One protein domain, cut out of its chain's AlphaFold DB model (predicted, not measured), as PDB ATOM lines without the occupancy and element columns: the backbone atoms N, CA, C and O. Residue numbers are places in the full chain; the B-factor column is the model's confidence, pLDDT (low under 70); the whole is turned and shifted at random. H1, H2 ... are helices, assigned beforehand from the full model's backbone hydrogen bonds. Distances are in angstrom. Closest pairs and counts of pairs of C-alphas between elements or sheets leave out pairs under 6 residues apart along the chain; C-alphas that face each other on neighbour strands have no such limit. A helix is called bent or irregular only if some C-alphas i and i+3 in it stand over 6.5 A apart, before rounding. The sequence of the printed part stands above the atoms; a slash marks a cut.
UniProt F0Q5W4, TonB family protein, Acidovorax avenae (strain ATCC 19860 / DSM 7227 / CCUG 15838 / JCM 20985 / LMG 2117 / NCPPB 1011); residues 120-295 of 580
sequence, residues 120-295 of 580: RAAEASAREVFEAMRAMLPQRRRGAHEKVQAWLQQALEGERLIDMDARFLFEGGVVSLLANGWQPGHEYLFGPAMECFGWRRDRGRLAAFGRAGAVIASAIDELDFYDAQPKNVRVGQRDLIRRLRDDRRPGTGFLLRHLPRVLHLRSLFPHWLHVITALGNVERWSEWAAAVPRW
ATOM      1  N   ARG A 120     -26.097 -19.130 -24.222       91.75
ATOM      2  CA  ARG A 120     -24.913 -19.868 -23.741       91.75
ATOM      3  C   ARG A 120     -24.658 -19.645 -22.247       91.75
ATOM      4  O   ARG A 120     -24.268 -20.579 -21.552       91.75
ATOM      5  N   ALA A 121     -24.868 -18.427 -21.747       91.44
ATOM      6  CA  ALA A 121     -24.718 -18.114 -20.325       91.44
ATOM      7  C   ALA A 121     -25.791 -18.804 -19.462       91.44
ATOM      8  O   ALA A 121     -25.477 -19.315 -18.381       91.44
ATOM      9  N   ALA A 122     -27.031 -18.873 -19.958       90.94
ATOM     10  CA  ALA A 122     -28.122 -19.606 -19.325       90.94
ATOM     11  C   ALA A 122     -27.825 -21.114 -19.263       90.94
ATOM     12  O   ALA A 122     -27.950 -21.730 -18.203       90.94
ATOM     13  N   GLU A 123     -27.346 -21.699 -20.365       92.94
ATOM     14  CA  GLU A 123     -26.939 -23.107 -20.427       92.94
ATOM     15  C   GLU A 123     -25.785 -23.422 -19.464       92.94
ATOM     16  O   GLU A 123     -25.837 -24.417 -18.736       92.94
ATOM     17  N   ALA A 124     -24.765 -22.560 -19.405       93.25
ATOM     18  CA  ALA A 124     -23.645 -22.718 -18.482       93.25
ATOM     19  C   ALA A 124     -24.107 -22.674 -17.018       93.25
ATOM     20  O   ALA A 124     -23.776 -23.570 -16.239       93.25
ATOM     21  N   SER A 125     -24.935 -21.686 -16.661       92.38
ATOM     22  CA  SER A 125     -25.492 -21.555 -15.309       92.38
ATOM     23  C   SER A 125     -26.324 -22.776 -14.914       92.38
ATOM     24  O   SER A 125     -26.112 -23.351 -13.843       92.38
ATOM     25  N   ALA A 126     -27.220 -23.227 -15.799       93.75
ATOM     26  CA  ALA A 126     -28.036 -24.418 -15.583       93.75
ATOM     27  C   ALA A 126     -27.171 -25.669 -15.370       93.75
ATOM     28  O   ALA A 126     -27.408 -26.443 -14.439       93.75
ATOM     29  N   ARG A 127     -26.135 -25.848 -16.198       94.62
ATOM     30  CA  ARG A 127     -25.215 -26.987 -16.128       94.62
ATOM     31  C   ARG A 127     -24.406 -27.003 -14.836       94.62
ATOM     32  O   ARG A 127     -24.264 -28.062 -14.229       94.62
ATOM     33  N   GLU A 128     -23.906 -25.856 -14.385       93.81
ATOM     34  CA  GLU A 128     -23.174 -25.761 -13.120       93.81
ATOM     35  C   GLU A 128     -24.050 -26.131 -11.920       93.81
ATOM     36  O   GLU A 128     -23.630 -26.908 -11.060       93.81
ATOM     37  N   VAL A 129     -25.283 -25.614 -11.866       94.44
ATOM     38  CA  VAL A 129     -26.222 -25.946 -10.785       94.44
ATOM     39  C   VAL A 129     -26.631 -27.419 -10.854       94.44
ATOM     40  O   VAL A 129     -26.721 -28.084  -9.822       94.44
ATOM     41  N   PHE A 130     -26.812 -27.964 -12.057       93.81
ATOM     42  CA  PHE A 130     -27.103 -29.381 -12.260       93.81
ATOM     43  C   PHE A 130     -25.973 -30.293 -11.766       93.81
ATOM     44  O   PHE A 130     -26.233 -31.266 -11.055       93.81
ATOM     45  N   GLU A 131     -24.715 -29.969 -12.057       91.88
ATOM     46  CA  GLU A 131     -23.574 -30.734 -11.545       91.88
ATOM     47  C   GLU A 131     -23.412 -30.577 -10.023       91.88
ATOM     48  O   GLU A 131     -23.161 -31.564  -9.326       91.88
ATOM     49  N   ALA A 132     -23.665 -29.386  -9.467       91.81
ATOM     50  CA  ALA A 132     -23.702 -29.185  -8.017       91.81
ATOM     51  C   ALA A 132     -24.798 -30.032  -7.341       91.81
ATOM     52  O   ALA A 132     -24.554 -30.643  -6.296       91.81
ATOM     53  N   MET A 133     -25.980 -30.135  -7.961       92.00
ATOM     54  CA  MET A 133     -27.062 -31.010  -7.502       92.00
ATOM     55  C   MET A 133     -26.600 -32.467  -7.487       92.00
ATOM     56  O   MET A 133     -26.741 -33.148  -6.471       92.00
ATOM     57  N   ARG A 134     -26.022 -32.948  -8.595       88.25
ATOM     58  CA  ARG A 134     -25.541 -34.331  -8.717       88.25
ATOM     59  C   ARG A 134     -24.480 -34.667  -7.676       88.25
ATOM     60  O   ARG A 134     -24.530 -35.752  -7.104       88.25
ATOM     61  N   ALA A 135     -23.573 -33.737  -7.388       87.00
ATOM     62  CA  ALA A 135     -22.555 -33.902  -6.354       87.00
ATOM     63  C   ALA A 135     -23.141 -33.936  -4.928       87.00
ATOM     64  O   ALA A 135     -22.592 -34.600  -4.048       87.00
ATOM     65  N   MET A 136     -24.257 -33.237  -4.691       84.75
ATOM     66  CA  MET A 136     -24.926 -33.174  -3.389       84.75
ATOM     67  C   MET A 136     -25.778 -34.416  -3.083       84.75
ATOM     68  O   MET A 136     -25.922 -34.771  -1.907       84.75
ATOM     69  N   LEU A 137     -26.327 -35.086  -4.106       83.25
ATOM     70  CA  LEU A 137     -27.249 -36.212  -3.921       83.25
ATOM     71  C   LEU A 137     -26.634 -37.306  -3.020       83.25
ATOM     72  O   LEU A 137     -25.624 -37.927  -3.361       83.25
ATOM     73  N   PRO A 138     -27.222 -37.561  -1.835       67.25
ATOM     74  CA  PRO A 138     -26.582 -38.386  -0.822       67.25
ATOM     75  C   PRO A 138     -26.680 -39.878  -1.152       67.25
ATOM     76  O   PRO A 138     -27.755 -40.392  -1.449       67.25
ATOM     77  N   GLN A 139     -25.586 -40.619  -0.948       65.06
ATOM     78  CA  GLN A 139     -25.562 -42.072  -1.183       65.06
ATOM     79  C   GLN A 139     -26.316 -42.900  -0.121       65.06
ATOM     80  O   GLN A 139     -26.672 -44.041  -0.396       65.06
ATOM     81  N   ARG A 140     -26.571 -42.360   1.088       57.75
ATOM     82  CA  ARG A 140     -27.520 -42.873   2.113       57.75
ATOM     83  C   ARG A 140     -27.468 -42.003   3.373       57.75
ATOM     84  O   ARG A 140     -26.504 -42.086   4.133       57.75
ATOM     85  N   ARG A 141     -28.497 -41.188   3.644       58.84
ATOM     86  CA  ARG A 141     -28.609 -40.421   4.906       58.84
ATOM     87  C   ARG A 141     -30.058 -40.298   5.389       58.84
ATOM     88  O   ARG A 141     -30.989 -40.204   4.596       58.84
ATOM     89  N   ARG A 142     -30.244 -40.268   6.712       59.44
ATOM     90  CA  ARG A 142     -31.524 -39.923   7.358       59.44
ATOM     91  C   ARG A 142     -31.816 -38.434   7.114       59.44
ATOM     92  O   ARG A 142     -30.891 -37.627   7.184       59.44
ATOM     93  N   GLY A 143     -33.063 -38.085   6.792       69.88
ATOM     94  CA  GLY A 143     -33.445 -36.708   6.434       69.88
ATOM     95  C   GLY A 143     -32.910 -36.231   5.075       69.88
ATOM     96  O   GLY A 143     -32.848 -35.035   4.827       69.88
ATOM     97  N   ALA A 144     -32.477 -37.144   4.194       79.88
ATOM     98  CA  ALA A 144     -31.974 -36.785   2.864       79.88
ATOM     99  C   ALA A 144     -33.022 -36.057   2.007       79.88
ATOM    100  O   ALA A 144     -32.672 -35.121   1.305       79.88
ATOM    101  N   HIS A 145     -34.292 -36.453   2.109       84.25
ATOM    102  CA  HIS A 145     -35.391 -35.845   1.360       84.25
ATOM    103  C   HIS A 145     -35.554 -34.346   1.667       84.25
ATOM    104  O   HIS A 145     -35.461 -33.530   0.759       84.25
ATOM    105  N   GLU A 146     -35.686 -33.986   2.948       88.19
ATOM    106  CA  GLU A 146     -35.826 -32.592   3.406       88.19
ATOM    107  C   GLU A 146     -34.614 -31.735   3.017       88.19
ATOM    108  O   GLU A 146     -34.757 -30.588   2.609       88.19
ATOM    109  N   LYS A 147     -33.403 -32.304   3.089       88.06
ATOM    110  CA  LYS A 147     -32.170 -31.603   2.695       88.06
ATOM    111  C   LYS A 147     -32.096 -31.348   1.195       88.06
ATOM    112  O   LYS A 147     -31.714 -30.254   0.797       88.06
ATOM    113  N   VAL A 148     -32.451 -32.343   0.382       90.69
ATOM    114  CA  VAL A 148     -32.496 -32.200  -1.080       90.69
ATOM    115  C   VAL A 148     -33.547 -31.165  -1.469       90.69
ATOM    116  O   VAL A 148     -33.273 -30.327  -2.317       90.69
ATOM    117  N   GLN A 149     -34.707 -31.175  -0.811       92.12
ATOM    118  CA  GLN A 149     -35.757 -30.183  -1.026       92.12
ATOM    119  C   GLN A 149     -35.313 -28.766  -0.674       92.12
ATOM    120  O   GLN A 149     -35.435 -27.874  -1.509       92.12
ATOM    121  N   ALA A 150     -34.754 -28.563   0.521       91.94
ATOM    122  CA  ALA A 150     -34.264 -27.255   0.945       91.94
ATOM    123  C   ALA A 150     -33.169 -26.728   0.005       91.94
ATOM    124  O   ALA A 150     -33.192 -25.562  -0.382       91.94
ATOM    125  N   TRP A 151     -32.244 -27.598  -0.411       93.19
ATOM    126  CA  TRP A 151     -31.202 -27.232  -1.366       93.19
ATOM    127  C   TRP A 151     -31.779 -26.872  -2.738       93.19
ATOM    128  O   TRP A 151     -31.380 -25.867  -3.317       93.19
ATOM    129  N   LEU A 152     -32.730 -27.661  -3.253       93.88
ATOM    130  CA  LEU A 152     -33.351 -27.409  -4.554       93.88
ATOM    131  C   LEU A 152     -34.125 -26.088  -4.545       93.88
ATOM    132  O   LEU A 152     -34.018 -25.314  -5.489       93.88
ATOM    133  N   GLN A 153     -34.849 -25.803  -3.463       93.62
ATOM    134  CA  GLN A 153     -35.536 -24.530  -3.288       93.62
ATOM    135  C   GLN A 153     -34.545 -23.356  -3.261       93.62
ATOM    136  O   GLN A 153     -34.716 -22.405  -4.019       93.62
ATOM    137  N   GLN A 154     -33.465 -23.461  -2.478       93.38
ATOM    138  CA  GLN A 154     -32.418 -22.438  -2.435       93.38
ATOM    139  C   GLN A 154     -31.750 -22.231  -3.803       93.38
ATOM    140  O   GLN A 154     -31.456 -21.101  -4.182       93.38
ATOM    141  N   ALA A 155     -31.508 -23.305  -4.558       92.75
ATOM    142  CA  ALA A 155     -30.918 -23.221  -5.890       92.75
ATOM    143  C   ALA A 155     -31.836 -22.484  -6.878       92.75
ATOM    144  O   ALA A 155     -31.351 -21.673  -7.662       92.75
ATOM    145  N   LEU A 156     -33.151 -22.730  -6.813       92.69
ATOM    146  CA  LEU A 156     -34.153 -22.070  -7.658       92.69
ATOM    147  C   LEU A 156     -34.371 -20.591  -7.312       92.69
ATOM    148  O   LEU A 156     -34.818 -19.835  -8.169       92.69
ATOM    149  N   GLU A 157     -34.081 -20.190  -6.075       91.56
ATOM    150  CA  GLU A 157     -34.112 -18.795  -5.615       91.56
ATOM    151  C   GLU A 157     -32.759 -18.080  -5.820       91.56
ATOM    152  O   GLU A 157     -32.652 -16.871  -5.619       91.56
ATOM    153  N   GLY A 158     -31.714 -18.815  -6.213       91.75
ATOM    154  CA  GLY A 158     -30.365 -18.289  -6.389       91.75
ATOM    155  C   GLY A 158     -30.173 -17.501  -7.687       91.75
ATOM    156  O   GLY A 158     -30.813 -17.759  -8.703       91.75
ATOM    157  N   GLU A 159     -29.192 -16.595  -7.682       88.12
ATOM    158  CA  GLU A 159     -28.853 -15.710  -8.812       88.12
ATOM    159  C   GLU A 159     -28.567 -16.469 -10.123       88.12
ATOM    160  O   GLU A 159     -28.872 -15.991 -11.207       88.12
ATOM    161  N   ARG A 160     -28.056 -17.702 -10.031       88.38
ATOM    162  CA  ARG A 160     -27.729 -18.544 -11.193       88.38
ATOM    163  C   ARG A 160     -28.950 -19.083 -11.946       88.38
ATOM    164  O   ARG A 160     -28.821 -19.432 -13.112       88.38
ATOM    165  N   LEU A 161     -30.108 -19.189 -11.291       91.19
ATOM    166  CA  LEU A 161     -31.364 -19.660 -11.898       91.19
ATOM    167  C   LEU A 161     -32.446 -18.570 -11.899       91.19
ATOM    168  O   LEU A 161     -33.632 -18.875 -12.032       91.19
ATOM    169  N   ILE A 162     -32.038 -17.306 -11.754       86.31
ATOM    170  CA  ILE A 162     -32.952 -16.164 -11.850       86.31
ATOM    171  C   ILE A 162     -33.470 -15.987 -13.283       86.31
ATOM    172  O   ILE A 162     -34.609 -15.573 -13.488       86.31
ATOM    173  N   ASP A 163     -32.637 -16.342 -14.264       88.19
ATOM    174  CA  ASP A 163     -32.983 -16.351 -15.676       88.19
ATOM    175  C   ASP A 163     -33.950 -17.504 -15.996       88.19
ATOM    176  O   ASP A 163     -33.750 -18.654 -15.584       88.19
ATOM    177  N   MET A 164     -35.023 -17.190 -16.728       89.00
ATOM    178  CA  MET A 164     -36.075 -18.162 -17.029       89.00
ATOM    179  C   MET A 164     -35.586 -19.296 -17.936       89.00
ATOM    180  O   MET A 164     -36.008 -20.438 -17.726       89.00
ATOM    181  N   ASP A 165     -34.687 -19.018 -18.883       90.88
ATOM    182  CA  ASP A 165     -34.131 -20.038 -19.775       90.88
ATOM    183  C   ASP A 165     -33.192 -20.963 -18.992       90.88
ATOM    184  O   ASP A 165     -33.290 -22.187 -19.104       90.88
ATOM    185  N   ALA A 166     -32.355 -20.408 -18.108       92.19
ATOM    186  CA  ALA A 166     -31.491 -21.195 -17.224       92.19
ATOM    187  C   ALA A 166     -32.310 -22.126 -16.316       92.19
ATOM    188  O   ALA A 166     -31.998 -23.313 -16.172       92.19
ATOM    189  N   ARG A 167     -33.406 -21.620 -15.736       94.50
ATOM    190  CA  ARG A 167     -34.319 -22.422 -14.912       94.50
ATOM    191  C   ARG A 167     -35.005 -23.525 -15.716       94.50
ATOM    192  O   ARG A 167     -35.090 -24.653 -15.227       94.50
ATOM    193  N   PHE A 168     -35.473 -23.223 -16.926       93.56
ATOM    194  CA  PHE A 168     -36.100 -24.203 -17.813       93.56
ATOM    195  C   PHE A 168     -35.122 -25.317 -18.215       93.56
ATOM    196  O   PHE A 168     -35.461 -26.498 -18.131       93.56
ATOM    197  N   LEU A 169     -33.886 -24.958 -18.580       93.69
ATOM    198  CA  LEU A 169     -32.826 -25.913 -18.918       93.69
ATOM    199  C   LEU A 169     -32.444 -26.792 -17.722       93.69
ATOM    200  O   LEU A 169     -32.288 -28.005 -17.871       93.69
ATOM    201  N   PHE A 170     -32.341 -26.207 -16.526       96.38
ATOM    202  CA  PHE A 170     -32.084 -26.959 -15.299       96.38
ATOM    203  C   PHE A 170     -33.212 -27.959 -15.004       96.38
ATOM    204  O   PHE A 170     -32.936 -29.138 -14.769       96.38
ATOM    205  N   GLU A 171     -34.476 -27.528 -15.077       95.62
ATOM    206  CA  GLU A 171     -35.642 -28.402 -14.901       95.62
ATOM    207  C   GLU A 171     -35.640 -29.554 -15.921       95.62
ATOM    208  O   GLU A 171     -35.779 -30.718 -15.538       95.62
ATOM    209  N   GLY A 172     -35.384 -29.258 -17.200       94.69
ATOM    210  CA  GLY A 172     -35.261 -30.264 -18.258       94.69
ATOM    211  C   GLY A 172     -34.118 -31.256 -18.024       94.69
ATOM    212  O   GLY A 172     -34.262 -32.454 -18.297       94.69
ATOM    213  N   GLY A 173     -33.007 -30.794 -17.446       94.50
ATOM    214  CA  GLY A 173     -31.909 -31.644 -16.989       94.50
ATOM    215  C   GLY A 173     -32.349 -32.624 -15.900       94.50
ATOM    216  O   GLY A 173     -32.056 -33.819 -15.989       94.50
ATOM    217  N   VAL A 174     -33.109 -32.159 -14.902       95.25
ATOM    218  CA  VAL A 174     -33.651 -33.018 -13.831       95.25
ATOM    219  C   VAL A 174     -34.656 -34.033 -14.384       95.25
ATOM    220  O   VAL A 174     -34.591 -35.212 -14.030       95.25
ATOM    221  N   VAL A 175     -35.547 -33.612 -15.286       95.75
ATOM    222  CA  VAL A 175     -36.499 -34.506 -15.971       95.75
ATOM    223  C   VAL A 175     -35.757 -35.601 -16.734       95.75
ATOM    224  O   VAL A 175     -36.058 -36.783 -16.569       95.75
ATOM    225  N   SER A 176     -34.744 -35.225 -17.514       94.62
ATOM    226  CA  SER A 176     -33.934 -36.167 -18.291       94.62
ATOM    227  C   SER A 176     -33.165 -37.137 -17.392       94.62
ATOM    228  O   SER A 176     -33.108 -38.333 -17.674       94.62
ATOM    229  N   LEU A 177     -32.611 -36.651 -16.276       93.44
ATOM    230  CA  LEU A 177     -31.906 -37.475 -15.295       93.44
ATOM    231  C   LEU A 177     -32.806 -38.568 -14.713       93.44
ATOM    232  O   LEU A 177     -32.395 -39.721 -14.620       93.44
ATOM    233  N   LEU A 178     -34.027 -38.203 -14.325       93.56
ATOM    234  CA  LEU A 178     -34.989 -39.129 -13.732       93.56
ATOM    235  C   LEU A 178     -35.561 -40.101 -14.776       93.56
ATOM    236  O   LEU A 178     -35.741 -41.281 -14.479       93.56
ATOM    237  N   ALA A 179     -35.806 -39.632 -16.004       93.00
ATOM    238  CA  ALA A 179     -36.344 -40.450 -17.090       93.00
ATOM    239  C   ALA A 179     -35.340 -41.488 -17.620       93.00
ATOM    240  O   ALA A 179     -35.745 -42.571 -18.041       93.00
ATOM    241  N   ASN A 180     -34.034 -41.211 -17.549       90.94
ATOM    242  CA  ASN A 180     -32.981 -42.153 -17.953       90.94
ATOM    243  C   ASN A 180     -32.771 -43.317 -16.966       90.94
ATOM    244  O   ASN A 180     -31.962 -44.209 -17.220       90.94
ATOM    245  N   GLY A 181     -33.535 -43.345 -15.871       85.38
ATOM    246  CA  GLY A 181     -33.570 -44.439 -14.912       85.38
ATOM    247  C   GLY A 181     -32.893 -44.113 -13.586       85.38
ATOM    248  O   GLY A 181     -32.190 -43.115 -13.408       85.38
ATOM    249  N   TRP A 182     -33.143 -44.979 -12.610       89.50
ATOM    250  CA  TRP A 182     -32.683 -44.774 -11.244       89.50
ATOM    251  C   TRP A 182     -31.163 -44.942 -11.079       89.50
ATOM    252  O   TRP A 182     -30.578 -45.935 -11.518       89.50
ATOM    253  N   GLN A 183     -30.549 -44.018 -10.334       85.06
ATOM    254  CA  GLN A 183     -29.200 -44.139  -9.772       85.06
ATOM    255  C   GLN A 183     -29.256 -43.941  -8.245       85.06
ATOM    256  O   GLN A 183     -30.188 -43.294  -7.751       85.06
ATOM    257  N   PRO A 184     -28.279 -44.457  -7.473       81.38
ATOM    258  CA  PRO A 184     -28.244 -44.266  -6.024       81.38
ATOM    259  C   PRO A 184     -28.333 -42.785  -5.631       81.38
ATOM    260  O   PRO A 184     -27.512 -41.978  -6.055       81.38
ATOM    261  N   GLY A 185     -29.326 -42.432  -4.814       80.44
ATOM    262  CA  GLY A 185     -29.597 -41.056  -4.395       80.44
ATOM    263  C   GLY A 185     -30.784 -40.415  -5.123       80.44
ATOM    264  O   GLY A 185     -31.444 -39.546  -4.548       80.44
ATOM    265  N   HIS A 186     -31.142 -40.884  -6.326       85.25
ATOM    266  CA  HIS A 186     -32.290 -40.364  -7.088       85.25
ATOM    267  C   HIS A 186     -33.625 -40.614  -6.369       85.25
ATOM    268  O   HIS A 186     -34.585 -39.867  -6.562       85.25
ATOM    269  N   GLU A 187     -33.692 -41.606  -5.472       83.06
ATOM    270  CA  GLU A 187     -34.893 -41.863  -4.672       83.06
ATOM    271  C   GLU A 187     -35.275 -40.694  -3.754       83.06
ATOM    272  O   GLU A 187     -36.425 -40.616  -3.322       83.06
ATOM    273  N   TYR A 188     -34.325 -39.805  -3.445       87.06
ATOM    274  CA  TYR A 188     -34.564 -38.605  -2.647       87.06
ATOM    275  C   TYR A 188     -34.858 -37.378  -3.505       87.06
ATOM    276  O   TYR A 188     -35.296 -36.386  -2.943       87.06
ATOM    277  N   LEU A 189     -34.644 -37.438  -4.825       91.31
ATOM    278  CA  LEU A 189     -34.812 -36.312  -5.745       91.31
ATOM    279  C   LEU A 189     -36.221 -36.229  -6.336       91.31
ATOM    280  O   LEU A 189     -36.752 -35.136  -6.480       91.31
ATOM    281  N   PHE A 190     -36.844 -37.370  -6.651       92.31
ATOM    282  CA  PHE A 190     -38.131 -37.381  -7.357       92.31
ATOM    283  C   PHE A 190     -39.241 -36.632  -6.603       92.31
ATOM    284  O   PHE A 190     -39.944 -35.809  -7.182       92.31
ATOM    285  N   GLY A 191     -39.369 -36.887  -5.298       92.06
ATOM    286  CA  GLY A 191     -40.342 -36.208  -4.437       92.06
ATOM    287  C   GLY A 191     -40.146 -34.687  -4.388       92.06
ATOM    288  O   GLY A 191     -41.054 -33.963  -4.784       92.06
ATOM    289  N   PRO A 192     -38.960 -34.196  -3.983       93.38
ATOM    290  CA  PRO A 192     -38.684 -32.766  -3.928       93.38
ATOM    291  C   PRO A 192     -38.788 -32.070  -5.281       93.38
ATOM    292  O   PRO A 192     -39.297 -30.959  -5.347       93.38
ATOM    293  N   ALA A 193     -38.373 -32.725  -6.370       94.00
ATOM    294  CA  ALA A 193     -38.527 -32.180  -7.714       94.00
ATOM    295  C   ALA A 193     -40.010 -31.940  -8.057       94.00
ATOM    296  O   ALA A 193     -40.365 -30.851  -8.503       94.00
ATOM    297  N   MET A 194     -40.902 -32.897  -7.768       93.94
ATOM    298  CA  MET A 194     -42.342 -32.703  -7.985       93.94
ATOM    299  C   MET A 194     -42.909 -31.502  -7.216       93.94
ATOM    300  O   MET A 194     -43.807 -30.831  -7.728       93.94
ATOM    301  N   GLU A 195     -42.422 -31.250  -5.998       92.19
ATOM    302  CA  GLU A 195     -42.871 -30.132  -5.164       92.19
ATOM    303  C   GLU A 195     -42.296 -28.794  -5.641       92.19
ATOM    304  O   GLU A 195     -43.058 -27.861  -5.893       92.19
ATOM    305  N   CYS A 196     -40.975 -28.706  -5.827       93.44
ATOM    306  CA  CYS A 196     -40.277 -27.475  -6.200       93.44
ATOM    307  C   CYS A 196     -40.609 -26.998  -7.624       93.44
ATOM    308  O   CYS A 196     -40.723 -25.795  -7.858       93.44
ATOM    309  N   PHE A 197     -40.782 -27.920  -8.575       93.75
ATOM    310  CA  PHE A 197     -41.155 -27.582  -9.953       93.75
ATOM    311  C   PHE A 197     -42.672 -27.551 -10.177       93.75
ATOM    312  O   PHE A 197     -43.139 -27.058 -11.202       93.75
ATOM    313  N   GLY A 198     -43.461 -28.051  -9.223       92.62
ATOM    314  CA  GLY A 198     -44.920 -28.028  -9.308       92.62
ATOM    315  C   GLY A 198     -45.514 -29.011 -10.323       92.62
ATOM    316  O   GLY A 198     -46.656 -28.828 -10.736       92.62
ATOM    317  N   TRP A 199     -44.800 -30.080 -10.691       93.25
ATOM    318  CA  TRP A 199     -45.230 -31.064 -11.704       93.25
ATOM    319  C   TRP A 199     -46.564 -31.757 -11.403       93.25
ATOM    320  O   TRP A 199     -47.238 -32.246 -12.309       93.25
ATOM    321  N   ARG A 200     -46.954 -31.835 -10.125       88.94
ATOM    322  CA  ARG A 200     -48.274 -32.340  -9.704       88.94
ATOM    323  C   ARG A 200     -49.412 -31.361  -9.989       88.94
ATOM    324  O   ARG A 200     -50.537 -31.804 -10.174       88.94
ATOM    325  N   ARG A 201     -49.132 -30.055  -9.997       89.25
ATOM    326  CA  ARG A 201     -50.126 -28.994 -10.220       89.25
ATOM    327  C   ARG A 201     -50.236 -28.617 -11.693       89.25
ATOM    328  O   ARG A 201     -51.336 -28.359 -12.162       89.25
ATOM    329  N   ASP A 202     -49.113 -28.613 -12.405       87.44
ATOM    330  CA  ASP A 202     -49.034 -28.252 -13.819       87.44
ATOM    331  C   ASP A 202     -48.388 -29.388 -14.623       87.44
ATOM    332  O   ASP A 202     -47.168 -29.472 -14.778       87.44
ATOM    333  N   ARG A 203     -49.237 -30.299 -15.119       79.69
ATOM    334  CA  ARG A 203     -48.820 -31.416 -15.982       79.69
ATOM    335  C   ARG A 203     -48.385 -30.950 -17.370       79.69
ATOM    336  O   ARG A 203     -47.546 -31.607 -17.983       79.69
ATOM    337  N   GLY A 204     -48.937 -29.834 -17.856       82.88
ATOM    338  CA  GLY A 204     -48.642 -29.293 -19.184       82.88
ATOM    339  C   GLY A 204     -47.175 -28.899 -19.325       82.88
ATOM    340  O   GLY A 204     -46.580 -29.115 -20.378       82.88
ATOM    341  N   ARG A 205     -46.557 -28.440 -18.231       88.56
ATOM    342  CA  ARG A 205     -45.123 -28.135 -18.184       88.56
ATOM    343  C   ARG A 205     -44.236 -29.307 -18.599       88.56
ATOM    344  O   ARG A 205     -43.274 -29.109 -19.334       88.56
ATOM    345  N   LEU A 206     -44.568 -30.529 -18.179       92.25
ATOM    346  CA  LEU A 206     -43.768 -31.708 -18.522       92.25
ATOM    347  C   LEU A 206     -43.801 -32.016 -20.025       92.25
ATOM    348  O   LEU A 206     -42.830 -32.556 -20.549       92.25
ATOM    349  N   ALA A 207     -44.864 -31.632 -20.738       89.94
ATOM    350  CA  ALA A 207     -44.957 -31.844 -22.182       89.94
ATOM    351  C   ALA A 207     -43.864 -31.087 -22.960       89.94
ATOM    352  O   ALA A 207     -43.413 -31.569 -24.000       89.94
ATOM    353  N   ALA A 208     -43.373 -29.960 -22.426       89.75
ATOM    354  CA  ALA A 208     -42.289 -29.185 -23.030       89.75
ATOM    355  C   ALA A 208     -40.958 -29.962 -23.112       89.75
ATOM    356  O   ALA A 208     -40.113 -29.645 -23.944       89.75
ATOM    357  N   PHE A 209     -40.784 -31.010 -22.299       93.44
ATOM    358  CA  PHE A 209     -39.585 -31.859 -22.285       93.44
ATOM    359  C   PHE A 209     -39.737 -33.144 -23.123       93.44
ATOM    360  O   PHE A 209     -38.940 -34.081 -23.000       93.44
ATOM    361  N   GLY A 210     -40.775 -33.225 -23.961       91.69
ATOM    362  CA  GLY A 210     -40.991 -34.327 -24.896       91.69
ATOM    363  C   GLY A 210     -41.096 -35.696 -24.213       91.69
ATOM    364  O   GLY A 210     -41.820 -35.875 -23.233       91.69
ATOM    365  N   ARG A 211     -40.365 -36.690 -24.736       90.56
ATOM    366  CA  ARG A 211     -40.435 -38.087 -24.262       90.56
ATOM    367  C   ARG A 211     -40.043 -38.244 -22.793       90.56
ATOM    368  O   ARG A 211     -40.717 -38.970 -22.069       90.56
ATOM    369  N   ALA A 212     -38.987 -37.563 -22.347       91.94
ATOM    370  CA  ALA A 212     -38.546 -37.638 -20.955       91.94
ATOM    371  C   ALA A 212     -39.626 -37.089 -20.010       91.94
ATOM    372  O   ALA A 212     -39.960 -37.721 -19.010       91.94
ATOM    373  N   GLY A 213     -40.245 -35.968 -20.385       92.75
ATOM    374  CA  GLY A 213     -41.374 -35.400 -19.657       92.75
ATOM    375  C   GLY A 213     -42.590 -36.326 -19.591       92.75
ATOM    376  O   GLY A 213     -43.177 -36.480 -18.524       92.75
ATOM    377  N   ALA A 214     -42.923 -37.016 -20.688       92.31
ATOM    378  CA  ALA A 214     -44.023 -37.986 -20.723       92.31
ATOM    379  C   ALA A 214     -43.799 -39.192 -19.786       92.31
ATOM    380  O   ALA A 214     -44.739 -39.649 -19.129       92.31
ATOM    381  N   VAL A 215     -42.555 -39.680 -19.678       93.56
ATOM    382  CA  VAL A 215     -42.180 -40.740 -18.723       93.56
ATOM    383  C   VAL A 215     -42.395 -40.268 -17.288       93.56
ATOM    384  O   VAL A 215     -42.994 -40.987 -16.490       93.56
ATOM    385  N   ILE A 216     -41.950 -39.050 -16.966       95.06
ATOM    386  CA  ILE A 216     -42.143 -38.470 -15.634       95.06
ATOM    387  C   ILE A 216     -43.626 -38.244 -15.340       95.06
ATOM    388  O   ILE A 216     -44.073 -38.612 -14.261       95.06
ATOM    389  N   ALA A 217     -44.412 -37.729 -16.287       93.50
ATOM    390  CA  ALA A 217     -45.853 -37.556 -16.108       93.50
ATOM    391  C   ALA A 217     -46.544 -38.891 -15.773       93.50
ATOM    392  O   ALA A 217     -47.229 -38.986 -14.755       93.50
ATOM    393  N   SER A 218     -46.252 -39.940 -16.551       94.75
ATOM    394  CA  SER A 218     -46.774 -41.295 -16.317       94.75
ATOM    395  C   SER A 218     -46.345 -41.849 -14.955       94.75
ATOM    396  O   SER A 218     -47.147 -42.442 -14.238       94.75
ATOM    397  N   ALA A 219     -45.093 -41.609 -14.549       94.94
ATOM    398  CA  ALA A 219     -44.589 -42.004 -13.237       94.94
ATOM    399  C   ALA A 219     -45.320 -41.303 -12.081       94.94
ATOM    400  O   ALA A 219     -45.461 -41.891 -11.007       94.94
ATOM    401  N   ILE A 220     -45.777 -40.060 -12.263       94.12
ATOM    402  CA  ILE A 220     -46.538 -39.367 -11.219       94.12
ATOM    403  C   ILE A 220     -47.975 -39.893 -11.160       94.12
ATOM    404  O   ILE A 220     -48.468 -40.116 -10.059       94.12
ATOM    405  N   ASP A 221     -48.617 -40.162 -12.297       92.88
ATOM    406  CA  ASP A 221     -49.965 -40.753 -12.322       92.88
ATOM    407  C   ASP A 221     -49.977 -42.153 -11.678       92.88
ATOM    408  O   ASP A 221     -50.866 -42.505 -10.898       92.88
ATOM    409  N   GLU A 222     -48.930 -42.939 -11.924       94.56
ATOM    410  CA  GLU A 222     -48.691 -44.217 -11.253       94.56
ATOM    411  C   GLU A 222     -48.464 -44.061  -9.744       94.56
ATOM    412  O   GLU A 222     -48.993 -44.849  -8.955       94.56
ATOM    413  N   LEU A 223     -47.709 -43.043  -9.319       93.56
ATOM    414  CA  LEU A 223     -47.536 -42.729  -7.902       93.56
ATOM    415  C   LEU A 223     -48.865 -42.311  -7.250       93.56
ATOM    416  O   LEU A 223     -49.126 -42.701  -6.115       93.56
ATOM    417  N   ASP A 224     -49.721 -41.581  -7.960       92.38
ATOM    418  CA  ASP A 224     -51.051 -41.188  -7.480       92.38
ATOM    419  C   ASP A 224     -51.955 -42.399  -7.283       92.38
ATOM    420  O   ASP A 224     -52.598 -42.545  -6.237       92.38
ATOM    421  N   PHE A 225     -51.925 -43.331  -8.235       91.94
ATOM    422  CA  PHE A 225     -52.603 -44.610  -8.088       91.94
ATOM    423  C   PHE A 225     -52.036 -45.432  -6.923       91.94
ATOM    424  O   PHE A 225     -52.798 -46.045  -6.174       91.94
ATOM    425  N   TYR A 226     -50.711 -45.442  -6.740       92.56
ATOM    426  CA  TYR A 226     -50.068 -46.101  -5.607       92.56
ATOM    427  C   TYR A 226     -50.528 -45.490  -4.281       92.56
ATOM    428  O   TYR A 226     -50.923 -46.234  -3.386       92.56
ATOM    429  N   ASP A 227     -50.527 -44.163  -4.145       91.94
ATOM    430  CA  ASP A 227     -50.874 -43.467  -2.903       91.94
ATOM    431  C   ASP A 227     -52.354 -43.569  -2.527       91.94
ATOM    432  O   ASP A 227     -52.670 -43.599  -1.331       91.94
ATOM    433  N   ALA A 228     -53.237 -43.730  -3.517       92.31
ATOM    434  CA  ALA A 228     -54.655 -44.016  -3.311       92.31
ATOM    435  C   ALA A 228     -54.921 -45.403  -2.683       92.31
ATOM    436  O   ALA A 228     -56.023 -45.664  -2.198       92.31
ATOM    437  N   GLN A 229     -53.932 -46.308  -2.654       91.31
ATOM    438  CA  GLN A 229     -54.113 -47.646  -2.090       91.31
ATOM    439  C   GLN A 229     -54.205 -47.644  -0.550       91.31
ATOM    440  O   GLN A 229     -53.515 -46.876   0.140       91.31
ATOM    441  N   PRO A 230     -54.974 -48.589   0.033       91.94
ATOM    442  CA  PRO A 230     -55.029 -48.798   1.475       91.94
ATOM    443  C   PRO A 230     -53.641 -48.957   2.115       91.94
ATOM    444  O   PRO A 230     -52.754 -49.643   1.598       91.94
ATOM    445  N   LYS A 231     -53.446 -48.346   3.291       88.94
ATOM    446  CA  LYS A 231     -52.140 -48.284   3.977       88.94
ATOM    447  C   LYS A 231     -51.518 -49.664   4.231       88.94
ATOM    448  O   LYS A 231     -50.306 -49.815   4.111       88.94
ATOM    449  N   ASN A 232     -52.324 -50.672   4.562       85.94
ATOM    450  CA  ASN A 232     -51.874 -52.054   4.778       85.94
ATOM    451  C   ASN A 232     -51.228 -52.672   3.526       85.94
ATOM    452  O   ASN A 232     -50.235 -53.388   3.644       85.94
ATOM    453  N   VAL A 233     -51.752 -52.364   2.337       87.19
ATOM    454  CA  VAL A 233     -51.194 -52.816   1.057       87.19
ATOM    455  C   VAL A 233     -49.873 -52.096   0.779       87.19
ATOM    456  O   VAL A 233     -48.851 -52.749   0.536       87.19
ATOM    457  N   ARG A 234     -49.857 -50.764   0.923       90.00
ATOM    458  CA  ARG A 234     -48.671 -49.930   0.661       90.00
ATOM    459  C   ARG A 234     -47.479 -50.278   1.545       90.00
ATOM    460  O   ARG A 234     -46.346 -50.270   1.072       90.00
ATOM    461  N   VAL A 235     -47.695 -50.613   2.820       87.69
ATOM    462  CA  VAL A 235     -46.595 -50.963   3.742       87.69
ATOM    463  C   VAL A 235     -45.797 -52.162   3.221       87.69
ATOM    464  O   VAL A 235     -44.573 -52.081   3.135       87.69
ATOM    465  N   GLY A 236     -46.479 -53.232   2.797       83.88
ATOM    466  CA  GLY A 236     -45.813 -54.422   2.263       83.88
ATOM    467  C   GLY A 236     -45.104 -54.177   0.927       83.88
ATOM    468  O   GLY A 236     -44.035 -54.736   0.684       83.88
ATOM    469  N   GLN A 237     -45.666 -53.325   0.067       89.94
ATOM    470  CA  GLN A 237     -45.047 -52.949  -1.209       89.94
ATOM    471  C   GLN A 237     -43.813 -52.062  -1.000       89.94
ATOM    472  O   GLN A 237     -42.778 -52.294  -1.620       89.94
ATOM    473  N   ARG A 238     -43.872 -51.102  -0.070       89.00
ATOM    474  CA  ARG A 238     -42.763 -50.191   0.243       89.00
ATOM    475  C   ARG A 238     -41.503 -50.929   0.686       89.00
ATOM    476  O   ARG A 238     -40.401 -50.558   0.281       89.00
ATOM    477  N   ASP A 239     -41.652 -51.970   1.500       87.19
ATOM    478  CA  ASP A 239     -40.511 -52.768   1.959       87.19
ATOM    479  C   ASP A 239     -39.874 -53.561   0.808       87.19
ATOM    480  O   ASP A 239     -38.646 -53.657   0.728       87.19
ATOM    481  N   LEU A 240     -40.685 -54.051  -0.137       89.19
ATOM    482  CA  LEU A 240     -40.195 -54.688  -1.363       89.19
ATOM    483  C   LEU A 240     -39.468 -53.696  -2.269       89.19
ATOM    484  O   LEU A 240     -38.358 -53.984  -2.700       89.19
ATOM    485  N   ILE A 241     -40.046 -52.516  -2.498       89.81
ATOM    486  CA  ILE A 241     -39.437 -51.435  -3.284       89.81
ATOM    487  C   ILE A 241     -38.086 -51.036  -2.683       89.81
ATOM    488  O   ILE A 241     -37.089 -50.941  -3.394       89.81
ATOM    489  N   ARG A 242     -38.011 -50.879  -1.355       87.25
ATOM    490  CA  ARG A 242     -36.743 -50.610  -0.663       87.25
ATOM    491  C   ARG A 242     -35.735 -51.738  -0.872       87.25
ATOM    492  O   ARG A 242     -34.553 -51.461  -1.061       87.25
ATOM    493  N   ARG A 243     -36.180 -52.996  -0.834       87.75
ATOM    494  CA  ARG A 243     -35.311 -54.157  -1.054       87.75
ATOM    495  C   ARG A 243     -34.828 -54.261  -2.503       87.75
ATOM    496  O   ARG A 243     -33.697 -54.684  -2.701       87.75
ATOM    497  N   LEU A 244     -35.628 -53.850  -3.486       87.94
ATOM    498  CA  LEU A 244     -35.252 -53.828  -4.908       87.94
ATOM    499  C   LEU A 244     -34.151 -52.814  -5.236       87.94
ATOM    500  O   LEU A 244     -33.493 -52.946  -6.261       87.94
ATOM    501  N   ARG A 245     -33.916 -51.827  -4.368       86.19
ATOM    502  CA  ARG A 245     -32.786 -50.891  -4.491       86.19
ATOM    503  C   ARG A 245     -31.459 -51.473  -3.995       86.19
ATOM    504  O   ARG A 245     -30.429 -50.830  -4.136       86.19
ATOM    505  N   ASP A 246     -31.479 -52.639  -3.348       84.88
ATOM    506  CA  ASP A 246     -30.275 -53.317  -2.870       84.88
ATOM    507  C   ASP A 246     -29.824 -54.357  -3.901       84.88
ATOM    508  O   ASP A 246     -30.536 -55.325  -4.171       84.88
ATOM    509  N   ASP A 247     -28.617 -54.174  -4.438       81.50
ATOM    510  CA  ASP A 247     -28.017 -55.077  -5.428       81.50
ATOM    511  C   ASP A 247     -27.630 -56.442  -4.834       81.50
ATOM    512  O   ASP A 247     -27.341 -57.397  -5.560       81.50
ATOM    513  N   ARG A 248     -27.632 -56.581  -3.502       86.44
ATOM    514  CA  ARG A 248     -27.298 -57.844  -2.837       86.44
ATOM    515  C   ARG A 248     -28.384 -58.890  -3.057       86.44
ATOM    516  O   ARG A 248     -29.563 -58.681  -2.742       86.44
ATOM    517  N   ARG A 249     -27.959 -60.092  -3.460       87.00
ATOM    518  CA  ARG A 249     -28.847 -61.242  -3.654       87.00
ATOM    519  C   ARG A 249     -29.673 -61.536  -2.390       87.00
ATOM    520  O   ARG A 249     -29.093 -61.815  -1.339       87.00
ATOM    521  N   PRO A 250     -31.017 -61.494  -2.459       88.69
ATOM    522  CA  PRO A 250     -31.859 -61.891  -1.339       88.69
ATOM    523  C   PRO A 250     -31.778 -63.403  -1.097       88.69
ATOM    524  O   PRO A 250     -31.481 -64.189  -1.999       88.69
ATOM    525  N   GLY A 251     -32.093 -63.828   0.128       87.81
ATOM    526  CA  GLY A 251     -32.171 -65.250   0.462       87.81
ATOM    527  C   GLY A 251     -33.173 -65.992  -0.432       87.81
ATOM    528  O   GLY A 251     -34.237 -65.465  -0.757       87.81
ATOM    529  N   THR A 252     -32.856 -67.236  -0.800       85.69
ATOM    530  CA  THR A 252     -33.639 -68.035  -1.769       85.69
ATOM    531  C   THR A 252     -35.133 -68.113  -1.424       85.69
ATOM    532  O   THR A 252     -35.978 -67.972  -2.304       85.69
ATOM    533  N   GLY A 253     -35.479 -68.288  -0.142       84.38
ATOM    534  CA  GLY A 253     -36.877 -68.340   0.299       84.38
ATOM    535  C   GLY A 253     -37.613 -67.005   0.194       84.38
ATOM    536  O   GLY A 253     -38.775 -66.981  -0.206       84.38
ATOM    537  N   PHE A 254     -36.930 -65.897   0.488       89.69
ATOM    538  CA  PHE A 254     -37.482 -64.555   0.299       89.69
ATOM    539  C   PHE A 254     -37.728 -64.288  -1.187       89.69
ATOM    540  O   PHE A 254     -38.822 -63.880  -1.571       89.69
ATOM    541  N   LEU A 255     -36.731 -64.583  -2.024       89.50
ATOM    542  CA  LEU A 255     -36.801 -64.374  -3.463       89.50
ATOM    543  C   LEU A 255     -38.022 -65.072  -4.070       89.50
ATOM    544  O   LEU A 255     -38.852 -64.420  -4.693       89.50
ATOM    545  N   LEU A 256     -38.177 -66.378  -3.832       86.12
ATOM    546  CA  LEU A 256     -39.280 -67.152  -4.408       86.12
ATOM    547  C   LEU A 256     -40.654 -66.700  -3.894       86.12
ATOM    548  O   LEU A 256     -41.604 -66.641  -4.669       86.12
ATOM    549  N   ARG A 257     -40.758 -66.332  -2.611       87.44
ATOM    550  CA  ARG A 257     -42.019 -65.883  -2.003       87.44
ATOM    551  C   ARG A 257     -42.469 -64.508  -2.500       87.44
ATOM    552  O   ARG A 257     -43.669 -64.262  -2.602       87.44
ATOM    553  N   HIS A 258     -41.527 -63.606  -2.769       89.88
ATOM    554  CA  HIS A 258     -41.824 -62.204  -3.068       89.88
ATOM    555  C   HIS A 258     -41.696 -61.831  -4.548       89.88
ATOM    556  O   HIS A 258     -42.299 -60.838  -4.953       89.88
ATOM    557  N   LEU A 259     -41.004 -62.627  -5.370       89.56
ATOM    558  CA  LEU A 259     -40.845 -62.357  -6.802       89.56
ATOM    559  C   LEU A 259     -42.183 -62.162  -7.543       89.56
ATOM    560  O   LEU A 259     -42.283 -61.178  -8.271       89.56
ATOM    561  N   PRO A 260     -43.245 -62.972  -7.338       87.62
ATOM    562  CA  PRO A 260     -44.526 -62.728  -8.009       87.62
ATOM    563  C   PRO A 260     -45.120 -61.350  -7.688       87.62
ATOM    564  O   PRO A 260     -45.679 -60.694  -8.562       87.62
ATOM    565  N   ARG A 261     -44.950 -60.873  -6.446       89.50
ATOM    566  CA  ARG A 261     -45.412 -59.540  -6.029       89.50
ATOM    567  C   ARG A 261     -44.581 -58.430  -6.663       89.50
ATOM    568  O   ARG A 261     -45.140 -57.410  -7.038       89.50
ATOM    569  N   VAL A 262     -43.272 -58.634  -6.806       91.19
ATOM    570  CA  VAL A 262     -42.379 -57.703  -7.515       91.19
ATOM    571  C   VAL A 262     -42.754 -57.604  -8.993       91.19
ATOM    572  O   VAL A 262     -42.856 -56.501  -9.518       91.19
ATOM    573  N   LEU A 263     -43.003 -58.734  -9.658       88.88
ATOM    574  CA  LEU A 263     -43.425 -58.748 -11.062       88.88
ATOM    575  C   LEU A 263     -44.790 -58.077 -11.247       88.88
ATOM    576  O   LEU A 263     -44.977 -57.320 -12.194       88.88
ATOM    577  N   HIS A 264     -45.716 -58.295 -10.311       88.00
ATOM    578  CA  HIS A 264     -46.998 -57.598 -10.304       88.00
ATOM    579  C   HIS A 264     -46.831 -56.084 -10.113       88.00
ATOM    580  O   HIS A 264     -47.424 -55.312 -10.857       88.00
ATOM    581  N   LEU A 265     -45.965 -55.651  -9.189       89.81
ATOM    582  CA  LEU A 265     -45.623 -54.238  -9.009       89.81
ATOM    583  C   LEU A 265     -45.029 -53.623 -10.285       89.81
ATOM    584  O   LEU A 265     -45.475 -52.554 -10.683       89.81
ATOM    585  N   ARG A 266     -44.097 -54.309 -10.964       90.00
ATOM    586  CA  ARG A 266     -43.539 -53.868 -12.262       90.00
ATOM    587  C   ARG A 266     -44.616 -53.721 -13.336       90.00
ATOM    588  O   ARG A 266     -44.510 -52.839 -14.174       90.00
ATOM    589  N   SER A 267     -45.630 -54.583 -13.318       88.44
ATOM    590  CA  SER A 267     -46.740 -54.515 -14.269       88.44
ATOM    591  C   SER A 267     -47.697 -53.358 -13.995       88.44
ATOM    592  O   SER A 267     -48.284 -52.851 -14.942       88.44
ATOM    593  N   LEU A 268     -47.903 -52.992 -12.727       87.75
ATOM    594  CA  LEU A 268     -48.808 -51.905 -12.343       87.75
ATOM    595  C   LEU A 268     -48.143 -50.530 -12.420       87.75
ATOM    596  O   LEU A 268     -48.818 -49.549 -12.700       87.75
ATOM    597  N   PHE A 269     -46.840 -50.474 -12.143       93.88
ATOM    598  CA  PHE A 269     -46.097 -49.229 -11.959       93.88
ATOM    599  C   PHE A 269     -44.782 -49.196 -12.759       93.88
ATOM    600  O   PHE A 269     -43.704 -49.068 -12.161       93.88
ATOM    601  N   PRO A 270     -44.816 -49.404 -14.087       92.88
ATOM    602  CA  PRO A 270     -43.602 -49.502 -14.891       92.88
ATOM    603  C   PRO A 270     -42.756 -48.219 -14.883       92.88
ATOM    604  O   PRO A 270     -41.535 -48.315 -14.740       92.88
ATOM    605  N   HIS A 271     -43.363 -47.034 -14.999       93.69
ATOM    606  CA  HIS A 271     -42.626 -45.769 -15.096       93.69
ATOM    607  C   HIS A 271     -42.153 -45.289 -13.726       93.69
ATOM    608  O   HIS A 271     -41.002 -44.885 -13.563       93.69
ATOM    609  N   TRP A 272     -43.004 -45.385 -12.708       93.44
ATOM    610  CA  TRP A 272     -42.648 -44.982 -11.356       93.44
ATOM    611  C   TRP A 272     -41.507 -45.836 -10.810       93.44
ATOM    612  O   TRP A 272     -40.509 -45.295 -10.330       93.44
ATOM    613  N   LEU A 273     -41.585 -47.166 -10.946       91.75
ATOM    614  CA  LEU A 273     -40.503 -48.041 -10.492       91.75
ATOM    615  C   LEU A 273     -39.205 -47.817 -11.262       91.75
ATOM    616  O   LEU A 273     -38.144 -47.912 -10.650       91.75
ATOM    617  N   HIS A 274     -39.269 -47.480 -12.550       90.75
ATOM    618  CA  HIS A 274     -38.093 -47.105 -13.340       90.75
ATOM    619  C   HIS A 274     -37.381 -45.863 -12.782       90.75
ATOM    620  O   HIS A 274     -36.152 -45.836 -12.707       90.75
ATOM    621  N   VAL A 275     -38.141 -44.872 -12.306       91.62
ATOM    622  CA  VAL A 275     -37.593 -43.637 -11.718       91.62
ATOM    623  C   VAL A 275     -37.005 -43.873 -10.321       91.62
ATOM    624  O   VAL A 275     -35.980 -43.290  -9.967       91.62
ATOM    625  N   ILE A 276     -37.643 -44.714  -9.497       88.81
ATOM    626  CA  ILE A 276     -37.308 -44.838  -8.067       88.81
ATOM    627  C   ILE A 276     -36.569 -46.126  -7.676       88.81
ATOM    628  O   ILE A 276     -36.259 -46.304  -6.491       88.81
ATOM    629  N   THR A 277     -36.324 -47.049  -8.608       86.19
ATOM    630  CA  THR A 277     -35.602 -48.309  -8.362       86.19
ATOM    631  C   THR A 277     -34.764 -48.740  -9.565       86.19
ATOM    632  O   THR A 277     -35.101 -48.444 -10.706       86.19
ATOM    633  N   ALA A 278     -33.687 -49.496  -9.331       82.12
ATOM    634  CA  ALA A 278     -32.920 -50.122 -10.407       82.12
ATOM    635  C   ALA A 278     -33.743 -51.238 -11.076       82.12
ATOM    636  O   ALA A 278     -33.837 -52.343 -10.538       82.12
ATOM    637  N   LEU A 279     -34.305 -50.991 -12.263       75.31
ATOM    638  CA  LEU A 279     -35.115 -51.991 -12.974       75.31
ATOM    639  C   LEU A 279     -34.326 -53.278 -13.283       75.31
ATOM    640  O   LEU A 279     -34.873 -54.377 -13.174       75.31
ATOM    641  N   GLY A 280     -33.014 -53.161 -13.526       82.44
ATOM    642  CA  GLY A 280     -32.114 -54.307 -13.701       82.44
ATOM    643  C   GLY A 280     -32.073 -55.256 -12.494       82.44
ATOM    644  O   GLY A 280     -31.820 -56.448 -12.655       82.44
ATOM    645  N   ASN A 281     -32.401 -54.796 -11.278       84.62
ATOM    646  CA  ASN A 281     -32.530 -55.694 -10.127       84.62
ATOM    647  C   ASN A 281     -33.717 -56.645 -10.253       84.62
ATOM    648  O   ASN A 281     -33.619 -57.784  -9.804       84.62
ATOM    649  N   VAL A 282     -34.816 -56.228 -10.885       85.69
ATOM    650  CA  VAL A 282     -35.968 -57.111 -11.108       85.69
ATOM    651  C   VAL A 282     -35.581 -58.267 -12.034       85.69
ATOM    652  O   VAL A 282     -35.935 -59.417 -11.767       85.69
ATOM    653  N   GLU A 283     -34.808 -57.977 -13.079       86.44
ATOM    654  CA  GLU A 283     -34.279 -58.978 -14.012       86.44
ATOM    655  C   GLU A 283     -33.298 -59.922 -13.315       86.44
ATOM    656  O   GLU A 283     -33.538 -61.132 -13.309       86.44
ATOM    657  N   ARG A 284     -32.318 -59.390 -12.573       90.06
ATOM    658  CA  ARG A 284     -31.403 -60.199 -11.744       90.06
ATOM    659  C   ARG A 284     -32.147 -61.114 -10.769       90.06
ATOM    660  O   ARG A 284     -31.796 -62.281 -10.599       90.06
ATOM    661  N   TRP A 285     -33.204 -60.619 -10.127       90.19
ATOM    662  CA  TRP A 285     -34.028 -61.426  -9.224       90.19
ATOM    663  C   TRP A 285     -34.743 -62.557  -9.964       90.19
ATOM    664  O   TRP A 285     -34.810 -63.678  -9.451       90.19
ATOM    665  N   SER A 286     -35.254 -62.287 -11.166       87.69
ATOM    666  CA  SER A 286     -35.893 -63.303 -12.001       87.69
ATOM    667  C   SER A 286     -34.907 -64.397 -12.427       87.69
ATOM    668  O   SER A 286     -35.215 -65.582 -12.285       87.69
ATOM    669  N   GLU A 287     -33.684 -64.025 -12.811       90.50
ATOM    670  CA  GLU A 287     -32.602 -64.949 -13.165       90.50
ATOM    671  C   GLU A 287     -32.179 -65.805 -11.969       90.50
ATOM    672  O   GLU A 287     -32.098 -67.033 -12.052       90.50
ATOM    673  N   TRP A 288     -31.979 -65.184 -10.803       90.81
ATOM    674  CA  TRP A 288     -31.620 -65.908  -9.586       90.81
ATOM    675  C   TRP A 288     -32.696 -66.889  -9.139       90.81
ATOM    676  O   TRP A 288     -32.350 -67.914  -8.548       90.81
ATOM    677  N   ALA A 289     -33.972 -66.582  -9.383       87.50
ATOM    678  CA  ALA A 289     -35.084 -67.482  -9.106       87.50
ATOM    679  C   ALA A 289     -35.147 -68.616 -10.136       87.50
ATOM    680  O   ALA A 289     -35.363 -69.775  -9.763       87.50
ATOM    681  N   ALA A 290     -34.896 -68.304 -11.412       86.06
ATOM    682  CA  ALA A 290     -34.799 -69.276 -12.493       86.06
ATOM    683  C   ALA A 290     -33.695 -70.312 -12.215       86.06
ATOM    684  O   ALA A 290     -33.942 -71.511 -12.340       86.06
ATOM    685  N   ALA A 291     -32.547 -69.867 -11.701       89.38
ATOM    686  CA  ALA A 291     -31.414 -70.716 -11.341       89.38
ATOM    687  C   ALA A 291     -31.657 -71.645 -10.131       89.38
ATOM    688  O   ALA A 291     -30.846 -72.531  -9.865       89.38
ATOM    689  N   VAL A 292     -32.747 -71.478  -9.364       86.00
ATOM    690  CA  VAL A 292     -33.045 -72.369  -8.227       86.00
ATOM    691  C   VAL A 292     -33.548 -73.728  -8.733       86.00
ATOM    692  O   VAL A 292     -34.596 -73.760  -9.392       86.00
ATOM    693  N   PRO A 293     -32.902 -74.858  -8.358       84.25
ATOM    694  CA  PRO A 293     -33.357 -76.198  -8.726       84.25
ATOM    695  C   PRO A 293     -34.808 -76.466  -8.308       84.25
ATOM    696  O   PRO A 293     -35.224 -76.089  -7.209       84.25
ATOM    697  N   ARG A 294     -35.579 -77.171  -9.148       76.75
ATOM    698  CA  ARG A 294     -37.022 -77.412  -8.924       76.75
ATOM    699  C   ARG A 294     -37.324 -78.068  -7.568       76.75
ATOM    700  O   ARG A 294     -38.288 -77.674  -6.917       76.75
ATOM    701  N   TRP A 295     -36.470 -78.980  -7.094       70.81
ATOM    702  CA  TRP A 295     -36.620 -79.632  -5.783       70.81
ATOM    703  C   TRP A 295     -36.518 -78.647  -4.599       70.81
ATOM    704  O   TRP A 295     -37.251 -78.775  -3.620       70.81
TER     705      TRP A 295
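This is residues 120 to 295 of the 580 residues of the protein "TonB family protein" of Acidovorax avenae (strain ATCC 19860 / DSM 7227 / CCUG 15838 / JCM 20985 / LMG 2117 / NCPPB 1011) (UniProt F0Q5W4). Two helical lobes stand end to end along one long axis, joined in the middle by H6 and H9, which cross about perpendicular to each other. One lobe holds H1, H2, H3 and H4, with H1 packed on H3; the other, more loosely built, has H8 between H7 and H10, while short H5 packs on H6 at the side of the joint. The printed part has 176 residues with ten named helices, H1 to H10 in chain order, and no named strand: the class is all helix. It is compact by its radius of gyration of the C-alphas, 18.0 A, yet spans 64 by 29 by 28 A.

The longest helix by residues, H6, covers residues 210 to 227 and is 25.8 A long. Before it come H1, residues 120 to 136, 24.3 A, beginning at C-alpha 120 (-24.913, -19.868, -23.741); H2, residues 144 to 157, 20.0 A; H3, residues 164 to 179, 22.3 A; H4, residues 190 to 196, 10.2 A; and H5, residues 204 to 207, 5.4 A. After it come H7, residues 231 to 244, 19.9 A; H8, residues 252 to 268, 24.5 A; H9, residues 270 to 276, 10.4 A; and H10, residues 279 to 290, 17.3 A, ending at C-alpha 290 (-34.799, -69.276, -12.493). H8 is irregular, with C-alphas 257 and 260 7.2 A apart, and has a kink of 41 degrees near residue 259.

H6 and H3 are the hubs, touching three helices each, and the helix packing is mostly crossed, with one of eight pairs at a shallow tilt. H6 touches H9 about perpendicular, at 90 degrees; their closest C-alphas, of Ala 219 and Trp 272, are 4.0 A apart. With residues 212 to 216 alone H6 touches H3, closest at the C-alphas of Ala 212 and Ala 179, 5.3 A. It touches H5 at Gly 213 and Leu 206, whose C-alphas are 4.5 A apart. H3 touches H1 at a steep tilt of 43 degrees, the same way, closest at the C-alphas of Ala 166 and Ala 122, 4.3 A. H1 and H2, a helical hairpin, only just touch, with 3 pairs of C-alphas within 8 A, closest at Val 129 and Ala 155, 7.3 A. H2 touches H4, closest at the C-alphas of Gln 149 and Pro 192, 4.9 A. H8 touches H10, opposite ways at a steep tilt of 44 degrees, closest at the C-alphas of Leu 256 and Ala 289, 6.3 A. H7 and H8 only just touch, with 3 pairs of C-alphas within 8 A, closest at Leu 240 and Val 262, 7.2 A. Every O i to N i+4 pair is within hydrogen-bond range in H1, H2, H3, H4, H6 and H9, against 8 of 10 in H7, 11 of 13 in H8 and 7 of 8 in H10; H5 is too short for such a pair.

The two C-alphas farthest apart, of Glu 159 and Trp 295, are 64.5 A apart. The printed part has no cut and no long link. Residues 227 to 233, of which 231 to 233 belong to H7, stand free. Mean pLDDT of the printed part is 88.8, and residues 138 to 143 are under 70.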